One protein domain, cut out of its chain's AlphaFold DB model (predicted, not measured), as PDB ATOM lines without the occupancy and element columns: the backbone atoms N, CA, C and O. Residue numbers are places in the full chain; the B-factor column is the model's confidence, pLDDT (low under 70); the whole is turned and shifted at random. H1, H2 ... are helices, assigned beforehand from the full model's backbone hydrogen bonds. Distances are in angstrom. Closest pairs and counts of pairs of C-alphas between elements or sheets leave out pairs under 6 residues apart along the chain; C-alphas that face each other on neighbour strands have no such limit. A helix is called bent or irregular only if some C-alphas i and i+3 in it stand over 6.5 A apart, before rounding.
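Overview. This is residues 120 to 242 of the 827 residues of an uncharacterized protein of Pyrenochaeta sp. DS3sAY3a (UniProt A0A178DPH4). One very long, straight helix, H4, makes the axis of a rod; H1 slants across its first half at a narrow angle, the short H2 and H3 make a loose head round its beginning, and residues 216 to 242 stick out as a bare arm. The printed part has 123 residues with four named helices, in the order H1, H2, H3, H4, and no named strand: all helix. It is extended, with a radius of gyration of the C-alphas of 26.3 A and spans of 95 by 30 by 23 A.

Arrangement. Start with H4, residues 183 to 241. With its residues 198 to 212 alone it touches H1, residues 123 to 149; look at Leu 133 and Phe 205, their closest C-alphas, 6.1 A apart. The two run opposite ways at a shallow tilt of 33 degrees, only just short of steep. H2, residues 153 to 159, only just touches H4, about perpendicular at 86 degrees, with 3 pairs of C-alphas within 8 A; the closest are those of Leu 157 and Val 187, 7.0 A. H3, residues 164 to 176, is close to H4 but not clearly touching: the closest C-alphas, of Cys 166 and Val 193, are 7.2 A apart. H1 and H3 are apart. Every O i to N i+4 pair is within hydrogen-bond range in H1 and H4, against 7 of 9 in H3 and 1 of 3 in H2, where 2 of 4 O i to N i+3 pairs are.

Along the chain. Find C-alpha 183 at (44.009, -7.967, -54.315); from there H4 runs 86.6 A to C-alpha 241 at (-29.142, -10.819, -8.034). H1 begins at C-alpha 123, (8.499, -19.795, -26.223), and spans 38.9 A. H3 spans 18.1 A and H2 10.4 A; H2 is irregular, C-alphas 155 and 158 being 7.4 A apart.

Size, cuts and confidence. The C-alphas farthest apart, of Glu 179 and Gly 242, are 95.4 A apart. The printed part has no cut and no long link. The mean pLDDT of the printed part is 72.0, and residues 151 to 181 are among those under 70.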
ATOM      1  N   GLU A 120       9.679 -28.719 -22.031       41.34
ATOM      2  CA  GLU A 120       8.985 -27.422 -22.181       41.34
ATOM      3  C   GLU A 120       9.485 -26.557 -23.364       41.34
ATOM      4  O   GLU A 120      10.638 -26.649 -23.777       41.34
ATOM      5  N   TYR A 121       8.543 -25.908 -24.067       55.03
ATOM      6  CA  TYR A 121       8.570 -25.822 -25.543       55.03
ATOM      7  C   TYR A 121       8.343 -24.414 -26.120       55.03
ATOM      8  O   TYR A 121       7.598 -23.613 -25.559       55.03
ATOM      9  N   GLU A 122       8.940 -24.193 -27.297       56.62
ATOM     10  CA  GLU A 122       8.783 -23.072 -28.250       56.62
ATOM     11  C   GLU A 122       9.053 -21.651 -27.739       56.62
ATOM     12  O   GLU A 122       9.877 -20.962 -28.328       56.62
ATOM     13  N   LEU A 123       8.410 -21.193 -26.664       55.19
ATOM     14  CA  LEU A 123       8.499 -19.795 -26.223       55.19
ATOM     15  C   LEU A 123       9.885 -19.477 -25.636       55.19
ATOM     16  O   LEU A 123      10.564 -18.565 -26.101       55.19
ATOM     17  N   LEU A 124      10.358 -20.323 -24.712       60.75
ATOM     18  CA  LEU A 124      11.726 -20.272 -24.177       60.75
ATOM     19  C   LEU A 124      12.788 -20.507 -25.269       60.75
ATOM     20  O   LEU A 124      13.837 -19.870 -25.262       60.75
ATOM     21  N   ASP A 125      12.501 -21.395 -26.228       77.25
ATOM     22  CA  ASP A 125      13.378 -21.715 -27.368       77.25
ATOM     23  C   ASP A 125      13.469 -20.529 -28.359       77.25
ATOM     24  O   ASP A 125      14.512 -20.341 -28.979       77.25
ATOM     25  N   LEU A 126      12.445 -19.668 -28.454       75.31
ATOM     26  CA  LEU A 126      12.473 -18.410 -29.216       75.31
ATOM     27  C   LEU A 126      13.203 -17.272 -28.488       75.31
ATOM     28  O   LEU A 126      14.005 -16.590 -29.126       75.31
ATOM     29  N   GLU A 127      12.980 -17.075 -27.185       77.12
ATOM     30  CA  GLU A 127      13.719 -16.070 -26.397       77.12
ATOM     31  C   GLU A 127      15.223 -16.390 -26.338       77.12
ATOM     32  O   GLU A 127      16.057 -15.504 -26.538       77.12
ATOM     33  N   GLU A 128      15.590 -17.661 -26.140       80.50
ATOM     34  CA  GLU A 128      16.990 -18.096 -26.126       80.50
ATOM     35  C   GLU A 128      17.646 -17.903 -27.506       80.50
ATOM     36  O   GLU A 128      18.722 -17.309 -27.595       80.50
ATOM     37  N   LYS A 129      16.969 -18.276 -28.605       75.69
ATOM     38  CA  LYS A 129      17.443 -18.001 -29.978       75.69
ATOM     39  C   LYS A 129      17.588 -16.512 -30.276       75.69
ATOM     40  O   LYS A 129      18.539 -16.131 -30.961       75.69
ATOM     41  N   TYR A 130      16.678 -15.675 -29.781       80.25
ATOM     42  CA  TYR A 130      16.770 -14.225 -29.929       80.25
ATOM     43  C   TYR A 130      18.001 -13.667 -29.210       80.25
ATOM     44  O   TYR A 130      18.780 -12.947 -29.829       80.25
ATOM     45  N   GLU A 131      18.256 -14.065 -27.960       82.81
ATOM     46  CA  GLU A 131      19.476 -13.686 -27.231       82.81
ATOM     47  C   GLU A 131      20.754 -14.152 -27.950       82.81
ATOM     48  O   GLU A 131      21.728 -13.400 -28.036       82.81
ATOM     49  N   LEU A 132      20.768 -15.359 -28.525       77.25
ATOM     50  CA  LEU A 132      21.916 -15.852 -29.294       77.25
ATOM     51  C   LEU A 132      22.135 -15.070 -30.600       77.25
ATOM     52  O   LEU A 132      23.273 -14.697 -30.900       77.25
ATOM     53  N   LEU A 133      21.075 -14.753 -31.348       72.62
ATOM     54  CA  LEU A 133      21.168 -13.924 -32.555       72.62
ATOM     55  C   LEU A 133      21.499 -12.463 -32.236       72.62
ATOM     56  O   LEU A 133      22.267 -11.851 -32.973       72.62
ATOM     57  N   HIS A 134      21.015 -11.921 -31.118       79.75
ATOM     58  CA  HIS A 134      21.386 -10.598 -30.619       79.75
ATOM     59  C   HIS A 134      22.890 -10.522 -30.321       79.75
ATOM     60  O   HIS A 134      23.579  -9.597 -30.760       79.75
ATOM     61  N   ARG A 135      23.435 -11.538 -29.638       80.50
ATOM     62  CA  ARG A 135      24.875 -11.669 -29.356       80.50
ATOM     63  C   ARG A 135      25.698 -11.856 -30.630       80.50
ATOM     64  O   ARG A 135      26.784 -11.286 -30.728       80.50
ATOM     65  N   LEU A 136      25.199 -12.608 -31.614       75.12
ATOM     66  CA  LEU A 136      25.857 -12.760 -32.915       75.12
ATOM     67  C   LEU A 136      25.882 -11.429 -33.682       75.12
ATOM     68  O   LEU A 136      26.958 -10.978 -34.067       75.12
ATOM     69  N   LYS A 137      24.726 -10.771 -33.828       80.62
ATOM     70  CA  LYS A 137      24.557  -9.468 -34.485       80.62
ATOM     71  C   LYS A 137      25.476  -8.409 -33.874       80.62
ATOM     72  O   LYS A 137      26.313  -7.862 -34.582       80.62
ATOM     73  N   THR A 138      25.424  -8.210 -32.557       79.25
ATOM     74  CA  THR A 138      26.286  -7.237 -31.854       79.25
ATOM     75  C   THR A 138      27.782  -7.575 -31.944       79.25
ATOM     76  O   THR A 138      28.614  -6.666 -32.019       79.25
ATOM     77  N   THR A 139      28.151  -8.862 -32.011       77.00
ATOM     78  CA  THR A 139      29.541  -9.289 -32.267       77.00
ATOM     79  C   THR A 139      29.976  -8.961 -33.699       77.00
ATOM     80  O   THR A 139      31.067  -8.423 -33.887       77.00
ATOM     81  N   MET A 140      29.130  -9.215 -34.704       68.88
ATOM     82  CA  MET A 140      29.402  -8.864 -36.105       68.88
ATOM     83  C   MET A 140      29.474  -7.345 -36.303       68.88
ATOM     84  O   MET A 140      30.407  -6.860 -36.935       68.88
ATOM     85  N   GLU A 141      28.572  -6.576 -35.691       77.44
ATOM     86  CA  GLU A 141      28.613  -5.109 -35.679       77.44
ATOM     87  C   GLU A 141      29.889  -4.573 -35.012       77.44
ATOM     88  O   GLU A 141      30.408  -3.535 -35.419       77.44
ATOM     89  N   SER A 142      30.413  -5.230 -33.967       78.44
ATOM     90  CA  SER A 142      31.725  -4.872 -33.401       78.44
ATOM     91  C   SER A 142      32.855  -5.182 -34.381       78.44
ATOM     92  O   SER A 142      33.705  -4.324 -34.602       78.44
ATOM     93  N   LEU A 143      32.840  -6.369 -34.999       70.31
ATOM     94  CA  LEU A 143      33.850  -6.790 -35.969       70.31
ATOM     95  C   LEU A 143      33.925  -5.813 -37.150       70.31
ATOM     96  O   LEU A 143      35.008  -5.326 -37.455       70.31
ATOM     97  N   VAL A 144      32.788  -5.472 -37.764       70.88
ATOM     98  CA  VAL A 144      32.713  -4.512 -38.880       70.88
ATOM     99  C   VAL A 144      33.280  -3.152 -38.463       70.88
ATOM    100  O   VAL A 144      34.207  -2.667 -39.106       70.88
ATOM    101  N   ARG A 145      32.833  -2.590 -37.329       75.81
ATOM    102  CA  ARG A 145      33.334  -1.293 -36.831       75.81
ATOM    103  C   ARG A 145      34.825  -1.290 -36.505       75.81
ATOM    104  O   ARG A 145      35.448  -0.234 -36.556       75.81
ATOM    105  N   ASP A 146      35.406  -2.420 -36.116       74.56
ATOM    106  CA  ASP A 146      36.841  -2.502 -35.838       74.56
ATOM    107  C   ASP A 146      37.658  -2.682 -37.131       74.56
ATOM    108  O   ASP A 146      38.708  -2.056 -37.272       74.56
ATOM    109  N   LEU A 147      37.138  -3.424 -38.119       66.44
ATOM    110  CA  LEU A 147      37.719  -3.540 -39.466       66.44
ATOM    111  C   LEU A 147      37.695  -2.200 -40.232       66.44
ATOM    112  O   LEU A 147      38.671  -1.867 -40.905       66.44
ATOM    113  N   GLU A 148      36.625  -1.410 -40.095       70.00
ATOM    114  CA  GLU A 148      36.499  -0.055 -40.662       70.00
ATOM    115  C   GLU A 148      37.549   0.913 -40.085       70.00
ATOM    116  O   GLU A 148      38.255   1.601 -40.831       70.00
ATOM    117  N   LYS A 149      37.679   0.954 -38.749       76.44
ATOM    118  CA  LYS A 149      38.555   1.897 -38.028       76.44
ATOM    119  C   LYS A 149      40.038   1.701 -38.306       76.44
ATOM    120  O   LYS A 149      40.770   2.683 -38.365       76.44
ATOM    121  N   ASP A 150      40.509   0.455 -38.383       70.25
ATOM    122  CA  ASP A 150      41.952   0.188 -38.316       70.25
ATOM    123  C   ASP A 150      42.694   0.568 -39.613       70.25
ATOM    124  O   ASP A 150      43.924   0.652 -39.609       70.25
ATOM    125  N   HIS A 151      41.970   0.757 -40.732       56.06
ATOM    126  CA  HIS A 151      42.459   1.067 -42.095       56.06
ATOM    127  C   HIS A 151      43.544   0.113 -42.660       56.06
ATOM    128  O   HIS A 151      43.987   0.255 -43.799       56.06
ATOM    129  N   LYS A 152      43.951  -0.904 -41.895       54.34
ATOM    130  CA  LYS A 152      44.968  -1.919 -42.219       54.34
ATOM    131  C   LYS A 152      44.371  -3.201 -42.798       54.34
ATOM    132  O   LYS A 152      45.078  -4.202 -42.878       54.34
ATOM    133  N   LEU A 153      43.100  -3.184 -43.205       50.97
ATOM    134  CA  LEU A 153      42.409  -4.342 -43.779       50.97
ATOM    135  C   LEU A 153      43.258  -4.993 -44.887       50.97
ATOM    136  O   LEU A 153      43.572  -6.177 -44.810       50.97
ATOM    137  N   ASN A 154      43.788  -4.173 -45.801       48.47
ATOM    138  CA  ASN A 154      44.674  -4.568 -46.905       48.47
ATOM    139  C   ASN A 154      45.993  -5.256 -46.479       48.47
ATOM    140  O   ASN A 154      46.640  -5.882 -47.313       48.47
ATOM    141  N   ALA A 155      46.413  -5.139 -45.215       49.28
ATOM    142  CA  ALA A 155      47.614  -5.785 -44.673       49.28
ATOM    143  C   ALA A 155      47.317  -7.090 -43.904       49.28
ATOM    144  O   ALA A 155      48.230  -7.885 -43.685       49.28
ATOM    145  N   LEU A 156      46.062  -7.310 -43.495       45.81
ATOM    146  CA  LEU A 156      45.607  -8.515 -42.785       45.81
ATOM    147  C   LEU A 156      44.887  -9.510 -43.710       45.81
ATOM    148  O   LEU A 156      44.813 -10.697 -43.403       45.81
ATOM    149  N   LEU A 157      44.370  -9.032 -44.845       45.91
ATOM    150  CA  LEU A 157      43.479  -9.789 -45.720       45.91
ATOM    151  C   LEU A 157      44.029 -11.110 -46.305       45.91
ATOM    152  O   LEU A 157      43.229 -12.033 -46.439       45.91
ATOM    153  N   PRO A 158      45.338 -11.278 -46.602       50.72
ATOM    154  CA  PRO A 158      45.876 -12.566 -47.062       50.72
ATOM    155  C   PRO A 158      45.776 -13.711 -46.037       50.72
ATOM    156  O   PRO A 158      46.123 -14.841 -46.363       50.72
ATOM    157  N   TYR A 159      45.345 -13.427 -44.803       48.12
ATOM    158  CA  TYR A 159      45.359 -14.355 -43.668       48.12
ATOM    159  C   TYR A 159      43.980 -14.520 -42.997       48.12
ATOM    160  O   TYR A 159      43.894 -15.014 -41.873       48.12
ATOM    161  N   LEU A 160      42.897 -14.087 -43.658       43.50
ATOM    162  CA  LEU A 160      41.517 -14.246 -43.181       43.50
ATOM    163  C   LEU A 160      40.897 -15.553 -43.724       43.50
ATOM    164  O   LEU A 160      40.737 -15.677 -44.937       43.50
ATOM    165  N   PRO A 161      40.510 -16.520 -42.867       43.81
ATOM    166  CA  PRO A 161      39.874 -17.759 -43.311       43.81
ATOM    167  C   PRO A 161      38.389 -17.537 -43.628       43.81
ATOM    168  O   PRO A 161      37.670 -16.880 -42.874       43.81
ATOM    169  N   LEU A 162      37.922 -18.119 -44.735       46.75
ATOM    170  CA  LEU A 162      36.589 -17.883 -45.299       46.75
ATOM    171  C   LEU A 162      35.718 -19.156 -45.315       46.75
ATOM    172  O   LEU A 162      36.249 -20.258 -45.455       46.75
ATOM    173  N   PRO A 163      34.378 -19.028 -45.231       45.97
ATOM    174  CA  PRO A 163      33.433 -20.119 -45.503       45.97
ATOM    175  C   PRO A 163      33.613 -20.751 -46.894       45.97
ATOM    176  O   PRO A 163      33.910 -20.041 -47.852       45.97
ATOM    177  N   TYR A 164      33.335 -22.053 -47.052       40.66
ATOM    178  CA  TYR A 164      33.600 -22.770 -48.314       40.66
ATOM    179  C   TYR A 164      32.729 -22.300 -49.486       40.66
ATOM    180  O   TYR A 164      33.177 -22.336 -50.619       40.66
ATOM    181  N   HIS A 165      31.549 -21.728 -49.225       42.28
ATOM    182  CA  HIS A 165      30.748 -21.067 -50.265       42.28
ATOM    183  C   HIS A 165      31.417 -19.800 -50.829       42.28
ATOM    184  O   HIS A 165      31.079 -19.366 -51.926       42.28
ATOM    185  N   CYS A 166      32.374 -19.211 -50.101       43.94
ATOM    186  CA  CYS A 166      33.316 -18.256 -50.680       43.94
ATOM    187  C   CYS A 166      34.380 -19.006 -51.478       43.94
ATOM    188  O   CYS A 166      34.699 -18.581 -52.573       43.94
ATOM    189  N   ILE A 167      34.937 -20.095 -50.935       46.69
ATOM    190  CA  ILE A 167      36.052 -20.838 -51.543       46.69
ATOM    191  C   ILE A 167      35.681 -21.395 -52.923       46.69
ATOM    192  O   ILE A 167      36.466 -21.194 -53.837       46.69
ATOM    193  N   ASP A 168      34.495 -21.975 -53.124       46.03
ATOM    194  CA  ASP A 168      34.062 -22.459 -54.447       46.03
ATOM    195  C   ASP A 168      33.985 -21.300 -55.466       46.03
ATOM    196  O   ASP A 168      34.586 -21.361 -56.537       46.03
ATOM    197  N   PHE A 169      33.354 -20.180 -55.085       45.16
ATOM    198  CA  PHE A 169      33.271 -18.947 -55.889       45.16
ATOM    199  C   PHE A 169      34.638 -18.261 -56.093       45.16
ATOM    200  O   PHE A 169      34.856 -17.548 -57.073       45.16
ATOM    201  N   LEU A 170      35.578 -18.471 -55.171       42.19
ATOM    202  CA  LEU A 170      36.965 -18.020 -55.255       42.19
ATOM    203  C   LEU A 170      37.833 -18.967 -56.092       42.19
ATOM    204  O   LEU A 170      38.831 -18.512 -56.640       42.19
ATOM    205  N   TYR A 171      37.450 -20.238 -56.240       45.28
ATOM    206  CA  TYR A 171      38.119 -21.214 -57.099       45.28
ATOM    207  C   TYR A 171      37.672 -21.054 -58.558       45.28
ATOM    208  O   TYR A 171      38.520 -20.977 -59.444       45.28
ATOM    209  N   GLU A 172      36.369 -20.864 -58.787       49.81
ATOM    210  CA  GLU A 172      35.763 -20.474 -60.072       49.81
ATOM    211  C   GLU A 172      36.290 -19.103 -60.553       49.81
ATOM    212  O   GLU A 172      36.609 -18.904 -61.728       49.81
ATOM    213  N   MET A 173      36.507 -18.170 -59.616       42.78
ATOM    214  CA  MET A 173      37.367 -17.007 -59.853       42.78
ATOM    215  C   MET A 173      38.801 -17.427 -60.190       42.78
ATOM    216  O   MET A 173      39.319 -16.980 -61.201       42.78
ATOM    217  N   SER A 174      39.470 -18.253 -59.378       44.22
ATOM    218  CA  SER A 174      40.899 -18.554 -59.556       44.22
ATOM    219  C   SER A 174      41.234 -19.106 -60.946       44.22
ATOM    220  O   SER A 174      42.176 -18.618 -61.572       44.22
ATOM    221  N   GLU A 175      40.408 -20.009 -61.484       46.75
ATOM    222  CA  GLU A 175      40.566 -20.567 -62.833       46.75
ATOM    223  C   GLU A 175      40.328 -19.522 -63.939       46.75
ATOM    224  O   GLU A 175      40.923 -19.614 -65.012       46.75
ATOM    225  N   THR A 176      39.543 -18.473 -63.667       46.44
ATOM    226  CA  THR A 176      39.395 -17.303 -64.552       46.44
ATOM    227  C   THR A 176      40.414 -16.180 -64.277       46.44
ATOM    228  O   THR A 176      40.571 -15.287 -65.107       46.44
ATOM    229  N   THR A 177      41.182 -16.230 -63.178       44.38
ATOM    230  CA  THR A 177      42.171 -15.195 -62.791       44.38
ATOM    231  C   THR A 177      43.558 -15.335 -63.432       44.38
ATOM    232  O   THR A 177      44.477 -14.609 -63.045       44.38
ATOM    233  N   ALA A 178      43.727 -16.208 -64.434       47.97
ATOM    234  CA  ALA A 178      44.993 -16.371 -65.160       47.97
ATOM    235  C   ALA A 178      45.563 -15.041 -65.708       47.97
ATOM    236  O   ALA A 178      46.779 -14.907 -65.852       47.97
ATOM    237  N   GLU A 179      44.706 -14.037 -65.935       48.75
ATOM    238  CA  GLU A 179      45.099 -12.658 -66.230       48.75
ATOM    239  C   GLU A 179      44.516 -11.643 -65.216       48.75
ATOM    240  O   GLU A 179      43.421 -11.112 -65.374       48.75
ATOM    241  N   GLY A 180      45.308 -11.285 -64.199       48.66
ATOM    242  CA  GLY A 180      45.350  -9.901 -63.695       48.66
ATOM    243  C   GLY A 180      44.339  -9.436 -62.635       48.66
ATOM    244  O   GLY A 180      44.272  -8.232 -62.385       48.66
ATOM    245  N   VAL A 181      43.589 -10.321 -61.971       52.16
ATOM    246  CA  VAL A 181      42.690  -9.905 -60.871       52.16
ATOM    247  C   VAL A 181      43.487  -9.364 -59.675       52.16
ATOM    248  O   VAL A 181      44.431  -9.989 -59.193       52.16
ATOM    249  N   THR A 182      43.112  -8.178 -59.186       76.94
ATOM    250  CA  THR A 182      43.855  -7.481 -58.123       76.94
ATOM    251  C   THR A 182      43.438  -7.924 -56.719       76.94
ATOM    252  O   THR A 182      42.303  -8.347 -56.501       76.94
ATOM    253  N   LEU A 183      44.323  -7.727 -55.731       63.97
ATOM    254  CA  LEU A 183      44.009  -7.967 -54.315       63.97
ATOM    255  C   LEU A 183      42.751  -7.203 -53.861       63.97
ATOM    256  O   LEU A 183      41.969  -7.750 -53.093       63.97
ATOM    257  N   ASN A 184      42.513  -5.987 -54.365       65.25
ATOM    258  CA  ASN A 184      41.317  -5.202 -54.038       65.25
ATOM    259  C   ASN A 184      40.026  -5.930 -54.442       65.25
ATOM    260  O   ASN A 184      39.095  -6.001 -53.651       65.25
ATOM    261  N   THR A 185      40.002  -6.562 -55.616       74.62
ATOM    262  CA  THR A 185      38.845  -7.327 -56.113       74.62
ATOM    263  C   THR A 185      38.544  -8.560 -55.247       74.62
ATOM    264  O   THR A 185      37.413  -9.039 -55.188       74.62
ATOM    265  N   PHE A 186      39.551  -9.064 -54.529       71.62
ATOM    266  CA  PHE A 186      39.409 -10.107 -53.514       71.62
ATOM    267  C   PHE A 186      38.958  -9.533 -52.150       71.62
ATOM    268  O   PHE A 186      38.100 -10.137 -51.509       71.62
ATOM    269  N   VAL A 187      39.430  -8.339 -51.741       73.31
ATOM    270  CA  VAL A 187      38.880  -7.584 -50.583       73.31
ATOM    271  C   VAL A 187      37.376  -7.360 -50.756       73.31
ATOM    272  O   VAL A 187      36.601  -7.667 -49.852       73.31
ATOM    273  N   GLU A 188      36.973  -6.851 -51.921       76.56
ATOM    274  CA  GLU A 188      35.590  -6.519 -52.273       76.56
ATOM    275  C   GLU A 188      34.691  -7.756 -52.157       76.56
ATOM    276  O   GLU A 188      33.722  -7.734 -51.403       76.56
ATOM    277  N   LYS A 189      35.084  -8.889 -52.755       76.81
ATOM    278  CA  LYS A 189      34.311 -10.141 -52.667       76.81
ATOM    279  C   LYS A 189      34.245 -10.755 -51.263       76.81
ATOM    280  O   LYS A 189      33.234 -11.368 -50.922       76.81
ATOM    281  N   ILE A 190      35.269 -10.585 -50.420       79.50
ATOM    282  CA  ILE A 190      35.170 -10.947 -48.992       79.50
ATOM    283  C   ILE A 190      34.136 -10.060 -48.295       79.50
ATOM    284  O   ILE A 190      33.303 -10.559 -47.535       79.50
ATOM    285  N   PHE A 191      34.181  -8.753 -48.555       78.88
ATOM    286  CA  PHE A 191      33.256  -7.792 -47.970       78.88
ATOM    287  C   PHE A 191      31.810  -8.064 -48.408       78.88
ATOM    288  O   PHE A 191      30.918  -8.052 -47.562       78.88
ATOM    289  N   ASP A 192      31.583  -8.425 -49.674       81.62
ATOM    290  CA  ASP A 192      30.278  -8.832 -50.203       81.62
ATOM    291  C   ASP A 192      29.699 -10.040 -49.452       81.62
ATOM    292  O   ASP A 192      28.545 -10.003 -49.024       81.62
ATOM    293  N   VAL A 193      30.482 -11.106 -49.231       82.06
ATOM    294  CA  VAL A 193      29.967 -12.301 -48.535       82.06
ATOM    295  C   VAL A 193      29.788 -12.057 -47.034       82.06
ATOM    296  O   VAL A 193      28.816 -12.548 -46.452       82.06
ATOM    297  N   LEU A 194      30.652 -11.263 -46.391       79.69
ATOM    298  CA  LEU A 194      30.448 -10.840 -44.999       79.69
ATOM    299  C   LEU A 194      29.197  -9.959 -44.857       79.69
ATOM    300  O   LEU A 194      28.403 -10.179 -43.942       79.69
ATOM    301  N   SER A 195      28.978  -9.030 -45.790       82.56
ATOM    302  CA  SER A 195      27.791  -8.170 -45.871       82.56
ATOM    303  C   SER A 195      26.517  -8.991 -46.090       82.56
ATOM    304  O   SER A 195      25.569  -8.872 -45.316       82.56
ATOM    305  N   LEU A 196      26.514  -9.920 -47.052       85.06
ATOM    306  CA  LEU A 196      25.399 -10.838 -47.308       85.06
ATOM    307  C   LEU A 196      25.102 -11.744 -46.100       85.06
ATOM    308  O   LEU A 196      23.940 -12.005 -45.784       85.06
ATOM    309  N   THR A 197      26.138 -12.210 -45.400       79.81
ATOM    310  CA  THR A 197      25.986 -13.016 -44.178       79.81
ATOM    311  C   THR A 197      25.391 -12.181 -43.046       79.81
ATOM    312  O   THR A 197      24.458 -12.631 -42.382       79.81
ATOM    313  N   TYR A 198      25.860 -10.944 -42.861       82.94
ATOM    314  CA  TYR A 198      25.303 -10.004 -41.890       82.94
ATOM    315  C   TYR A 198      23.836  -9.667 -42.199       82.94
ATOM    316  O   TYR A 198      22.993  -9.779 -41.314       82.94
ATOM    317  N   GLN A 199      23.495  -9.366 -43.456       87.44
ATOM    318  CA  GLN A 199      22.112  -9.141 -43.894       87.44
ATOM    319  C   GLN A 199      21.210 -10.346 -43.592       87.44
ATOM    320  O   GLN A 199      20.107 -10.168 -43.081       87.44
ATOM    321  N   ARG A 200      21.678 -11.579 -43.830       85.75
ATOM    322  CA  ARG A 200      20.932 -12.803 -43.473       85.75
ATOM    323  C   ARG A 200      20.730 -12.953 -41.961       85.75
ATOM    324  O   ARG A 200      19.646 -13.353 -41.549       85.75
ATOM    325  N   VAL A 201      21.728 -12.610 -41.141       81.94
ATOM    326  CA  VAL A 201      21.606 -12.607 -39.669       81.94
ATOM    327  C   VAL A 201      20.624 -11.533 -39.193       81.94
ATOM    328  O   VAL A 201      19.806 -11.820 -38.324       81.94
ATOM    329  N   VAL A 202      20.643 -10.334 -39.784       85.50
ATOM    330  CA  VAL A 202      19.684  -9.258 -39.482       85.50
ATOM    331  C   VAL A 202      18.260  -9.673 -39.857       85.50
ATOM    332  O   VAL A 202      17.387  -9.627 -39.002       85.50
ATOM    333  N   LEU A 203      18.026 -10.196 -41.064       87.06
ATOM    334  CA  LEU A 203      16.698 -10.669 -41.484       87.06
ATOM    335  C   LEU A 203      16.172 -11.827 -40.614       87.06
ATOM    336  O   LEU A 203      14.978 -11.886 -40.320       87.06
ATOM    337  N   ALA A 204      17.044 -12.739 -40.169       83.12
ATOM    338  CA  ALA A 204      16.671 -13.805 -39.236       83.12
ATOM    339  C   ALA A 204      16.331 -13.264 -37.834       83.12
ATOM    340  O   ALA A 204      15.369 -13.721 -37.216       83.12
ATOM    341  N   PHE A 205      17.091 -12.276 -37.355       84.44
ATOM    342  CA  PHE A 205      16.847 -11.574 -36.095       84.44
ATOM    343  C   PHE A 205      15.515 -10.812 -36.128       84.44
ATOM    344  O   PHE A 205      14.679 -11.026 -35.255       84.44
ATOM    345  N   ASP A 206      15.267 -10.015 -37.170       88.81
ATOM    346  CA  ASP A 206      14.032  -9.242 -37.342       88.81
ATOM    347  C   ASP A 206      12.805 -10.171 -37.477       88.81
ATOM    348  O   ASP A 206      11.747  -9.908 -36.905       88.81
ATOM    349  N   SER A 207      12.953 -11.320 -38.155       89.81
ATOM    350  CA  SER A 207      11.905 -12.351 -38.251       89.81
ATOM    351  C   SER A 207      11.579 -13.017 -36.907       89.81
ATOM    352  O   SER A 207      10.425 -13.380 -36.664       89.81
ATOM    353  N   ILE A 208      12.565 -13.185 -36.021       85.38
ATOM    354  CA  ILE A 208      12.358 -13.741 -34.676       85.38
ATOM    355  C   ILE A 208      11.808 -12.679 -33.719       85.38
ATOM    356  O   ILE A 208      10.896 -12.992 -32.958       85.38
ATOM    357  N   GLN A 209      12.261 -11.427 -33.818       88.69
ATOM    358  CA  GLN A 209      11.684 -10.307 -33.073       88.69
ATOM    359  C   GLN A 209      10.192 -10.148 -33.395       88.69
ATOM    360  O   GLN A 209       9.370 -10.169 -32.485       88.69
ATOM    361  N   ALA A 210       9.815 -10.144 -34.679       87.44
ATOM    362  CA  ALA A 210       8.411 -10.089 -35.092       87.44
ATOM    363  C   ALA A 210       7.569 -11.259 -34.538       87.44
ATOM    364  O   ALA A 210       6.393 -11.077 -34.223       87.44
ATOM    365  N   LYS A 211       8.154 -12.456 -34.375       87.50
ATOM    366  CA  LYS A 211       7.487 -13.602 -33.729       87.50
ATOM    367  C   LYS A 211       7.341 -13.418 -32.218       87.50
ATOM    368  O   LYS A 211       6.293 -13.773 -31.683       87.50
ATOM    369  N   LEU A 212       8.343 -12.862 -31.538       88.12
ATOM    370  CA  LEU A 212       8.272 -12.547 -30.108       88.12
ATOM    371  C   LEU A 212       7.249 -11.441 -29.822       88.12
ATOM    372  O   LEU A 212       6.401 -11.626 -28.953       88.12
ATOM    373  N   ASP A 213       7.242 -10.358 -30.602       88.44
ATOM    374  CA  ASP A 213       6.244  -9.282 -30.502       88.44
ATOM    375  C   ASP A 213       4.821  -9.811 -30.737       88.44
ATOM    376  O   ASP A 213       3.889  -9.479 -30.003       88.44
ATOM    377  N   HIS A 214       4.655 -10.700 -31.719       86.38
ATOM    378  CA  HIS A 214       3.390 -11.377 -31.983       86.38
ATOM    379  C   HIS A 214       2.944 -12.257 -30.800       86.38
ATOM    380  O   HIS A 214       1.797 -12.172 -30.363       86.38
ATOM    381  N   ILE A 215       3.843 -13.060 -30.222       87.75
ATOM    382  CA  ILE A 215       3.561 -13.884 -29.034       87.75
ATOM    383  C   ILE A 215       3.204 -13.013 -27.818       87.75
ATOM    384  O   ILE A 215       2.219 -13.296 -27.135       87.75
ATOM    385  N   ALA A 216       3.940 -11.926 -27.577       88.75
ATOM    386  CA  ALA A 216       3.652 -10.977 -26.506       88.75
ATOM    387  C   ALA A 216       2.270 -10.324 -26.687       88.75
ATOM    388  O   ALA A 216       1.493 -10.243 -25.732       88.75
ATOM    389  N   ARG A 217       1.910  -9.954 -27.926       89.88
ATOM    390  CA  ARG A 217       0.574  -9.457 -28.289       89.88
ATOM    391  C   ARG A 217      -0.520 -10.492 -28.009       89.88
ATOM    392  O   ARG A 217      -1.548 -10.125 -27.442       89.88
ATOM    393  N   ARG A 218      -0.308 -11.780 -28.322       88.69
ATOM    394  CA  ARG A 218      -1.252 -12.867 -27.972       88.69
ATOM    395  C   ARG A 218      -1.439 -13.015 -26.470       88.69
ATOM    396  O   ARG A 218      -2.568 -13.169 -26.010       88.69
ATOM    397  N   GLU A 219      -0.354 -12.984 -25.697       90.00
ATOM    398  CA  GLU A 219      -0.448 -13.041 -24.238       90.00
ATOM    399  C   GLU A 219      -1.190 -11.832 -23.665       90.00
ATOM    400  O   GLU A 219      -1.985 -11.998 -22.744       90.00
ATOM    401  N   GLN A 220      -0.960 -10.631 -24.200       90.06
ATOM    402  CA  GLN A 220      -1.674  -9.428 -23.777       90.06
ATOM    403  C   GLN A 220      -3.168  -9.511 -24.118       90.06
ATOM    404  O   GLN A 220      -3.996  -9.254 -23.247       90.06
ATOM    405  N   LEU A 221      -3.522  -9.945 -25.334       85.62
ATOM    406  CA  LEU A 221      -4.916 -10.176 -25.730       85.62
ATOM    407  C   LEU A 221      -5.599 -11.201 -24.816       85.62
ATOM    408  O   LEU A 221      -6.695 -10.929 -24.341       85.62
ATOM    409  N   ARG A 222      -4.943 -12.325 -24.489       87.81
ATOM    410  CA  ARG A 222      -5.473 -13.308 -23.522       87.81
ATOM    411  C   ARG A 222      -5.674 -12.713 -22.131       87.81
ATOM    412  O   ARG A 222      -6.757 -12.841 -21.583       87.81
ATOM    413  N   LYS A 223      -4.676 -12.011 -21.582       90.25
ATOM    414  CA  LYS A 223      -4.758 -11.393 -20.242       90.25
ATOM    415  C   LYS A 223      -5.865 -10.336 -20.158       90.25
ATOM    416  O   LYS A 223      -6.530 -10.236 -19.127       90.25
ATOM    417  N   ASN A 224      -6.094  -9.585 -21.238       85.25
ATOM    418  CA  ASN A 224      -7.234  -8.681 -21.358       85.25
ATOM    419  C   ASN A 224      -8.550  -9.472 -21.439       85.25
ATOM    420  O   ASN A 224      -9.456  -9.212 -20.654       85.25
ATOM    421  N   GLY A 225      -8.639 -10.474 -22.317       83.19
ATOM    422  CA  GLY A 225      -9.808 -11.343 -22.474       83.19
ATOM    423  C   GLY A 225     -10.236 -12.019 -21.174       83.19
ATOM    424  O   GLY A 225     -11.387 -11.889 -20.775       83.19
ATOM    425  N   ASP A 226      -9.302 -12.642 -20.451       87.31
ATOM    426  CA  ASP A 226      -9.515 -13.224 -19.121       87.31
ATOM    427  C   ASP A 226     -10.087 -12.188 -18.138       87.31
ATOM    428  O   ASP A 226     -11.017 -12.476 -17.380       87.31
ATOM    429  N   HIS A 227      -9.564 -10.955 -18.160       88.25
ATOM    430  CA  HIS A 227     -10.033  -9.865 -17.307       88.25
ATOM    431  C   HIS A 227     -11.442  -9.384 -17.687       88.25
ATOM    432  O   HIS A 227     -12.285  -9.203 -16.801       88.25
ATOM    433  N   HIS A 228     -11.732  -9.217 -18.978       84.88
ATOM    434  CA  HIS A 228     -13.058  -8.841 -19.466       84.88
ATOM    435  C   HIS A 228     -14.082  -9.955 -19.212       84.88
ATOM    436  O   HIS A 228     -15.131  -9.682 -18.637       84.88
ATOM    437  N   MET A 229     -13.771 -11.218 -19.511       84.19
ATOM    438  CA  MET A 229     -14.656 -12.365 -19.262       84.19
ATOM    439  C   MET A 229     -14.929 -12.565 -17.766       84.19
ATOM    440  O   MET A 229     -16.081 -12.758 -17.369       84.19
ATOM    441  N   ALA A 230     -13.918 -12.422 -16.901       88.62
ATOM    442  CA  ALA A 230     -14.126 -12.423 -15.453       88.62
ATOM    443  C   ALA A 230     -14.994 -11.235 -14.991       88.62
ATOM    444  O   ALA A 230     -15.842 -11.397 -14.110       88.62
ATOM    445  N   THR A 231     -14.823 -10.052 -15.586       86.94
ATOM    446  CA  THR A 231     -15.628  -8.860 -15.269       86.94
ATOM    447  C   THR A 231     -17.079  -9.027 -15.730       86.94
ATOM    448  O   THR A 231     -17.990  -8.799 -14.934       86.94
ATOM    449  N   SER A 232     -17.309  -9.515 -16.954       85.25
ATOM    450  CA  SER A 232     -18.630  -9.880 -17.478       85.25
ATOM    451  C   SER A 232     -19.305 -10.896 -16.563       85.25
ATOM    452  O   SER A 232     -20.408 -10.639 -16.092       85.25
ATOM    453  N   HIS A 233     -18.636 -12.000 -16.218       88.88
ATOM    454  CA  HIS A 233     -19.214 -13.032 -15.358       88.88
ATOM    455  C   HIS A 233     -19.671 -12.468 -14.000       88.88
ATOM    456  O   HIS A 233     -20.783 -12.750 -13.551       88.88
ATOM    457  N   ASN A 234     -18.863 -11.600 -13.377       88.69
ATOM    458  CA  ASN A 234     -19.252 -10.901 -12.151       88.69
ATOM    459  C   ASN A 234     -20.439  -9.938 -12.368       88.69
ATOM    460  O   ASN A 234     -21.337  -9.892 -11.528       88.69
ATOM    461  N   LEU A 235     -20.483  -9.191 -13.476       85.94
ATOM    462  CA  LEU A 235     -21.599  -8.294 -13.809       85.94
ATOM    463  C   LEU A 235     -22.897  -9.059 -14.109       85.94
ATOM    464  O   LEU A 235     -23.947  -8.669 -13.599       85.94
ATOM    465  N   ARG A 236     -22.838 -10.163 -14.866       88.44
ATOM    466  CA  ARG A 236     -23.974 -11.058 -15.149       88.44
ATOM    467  C   ARG A 236     -24.579 -11.582 -13.842       88.44
ATOM    468  O   ARG A 236     -25.759 -11.350 -13.595       88.44
ATOM    469  N   LEU A 237     -23.763 -12.162 -12.953       91.62
ATOM    470  CA  LEU A 237     -24.214 -12.636 -11.635       91.62
ATOM    471  C   LEU A 237     -24.848 -11.518 -10.786       91.62
ATOM    472  O   LEU A 237     -25.851 -11.745 -10.115       91.62
ATOM    473  N   ARG A 238     -24.305 -10.294 -10.827       88.44
ATOM    474  CA  ARG A 238     -24.880  -9.146 -10.100       88.44
ATOM    475  C   ARG A 238     -26.195  -8.644 -10.696       88.44
ATOM    476  O   ARG A 238     -27.061  -8.230  -9.934       88.44
ATOM    477  N   LEU A 239     -26.366  -8.706 -12.016       87.31
ATOM    478  CA  LEU A 239     -27.634  -8.396 -12.688       87.31
ATOM    479  C   LEU A 239     -28.710  -9.467 -12.429       87.31
ATOM    480  O   LEU A 239     -29.896  -9.141 -12.398       87.31
ATOM    481  N   GLU A 240     -28.313 -10.722 -12.201       90.81
ATOM    482  CA  GLU A 240     -29.204 -11.812 -11.773       90.81
ATOM    483  C   GLU A 240     -29.637 -11.688 -10.300       90.81
ATOM    484  O   GLU A 240     -30.780 -12.007  -9.969       90.81
ATOM    485  N   GLU A 241     -28.772 -11.174  -9.416       94.12
ATOM    486  CA  GLU A 241     -29.142 -10.819  -8.034       94.12
ATOM    487  C   GLU A 241     -30.155  -9.656  -7.969       94.12
ATOM    488  O   GLU A 241     -30.950  -9.582  -7.026       94.12
ATOM    489  N   GLY A 242     -30.154  -8.758  -8.962       91.31
ATOM    490  CA  GLY A 242     -31.145  -7.694  -9.118       91.31
ATOM    491  C   GLY A 242     -30.624  -6.443  -9.844       91.31
ATOM    492  O   GLY A 242     -29.514  -6.429 -10.376       91.31
TER     493      GLY A 242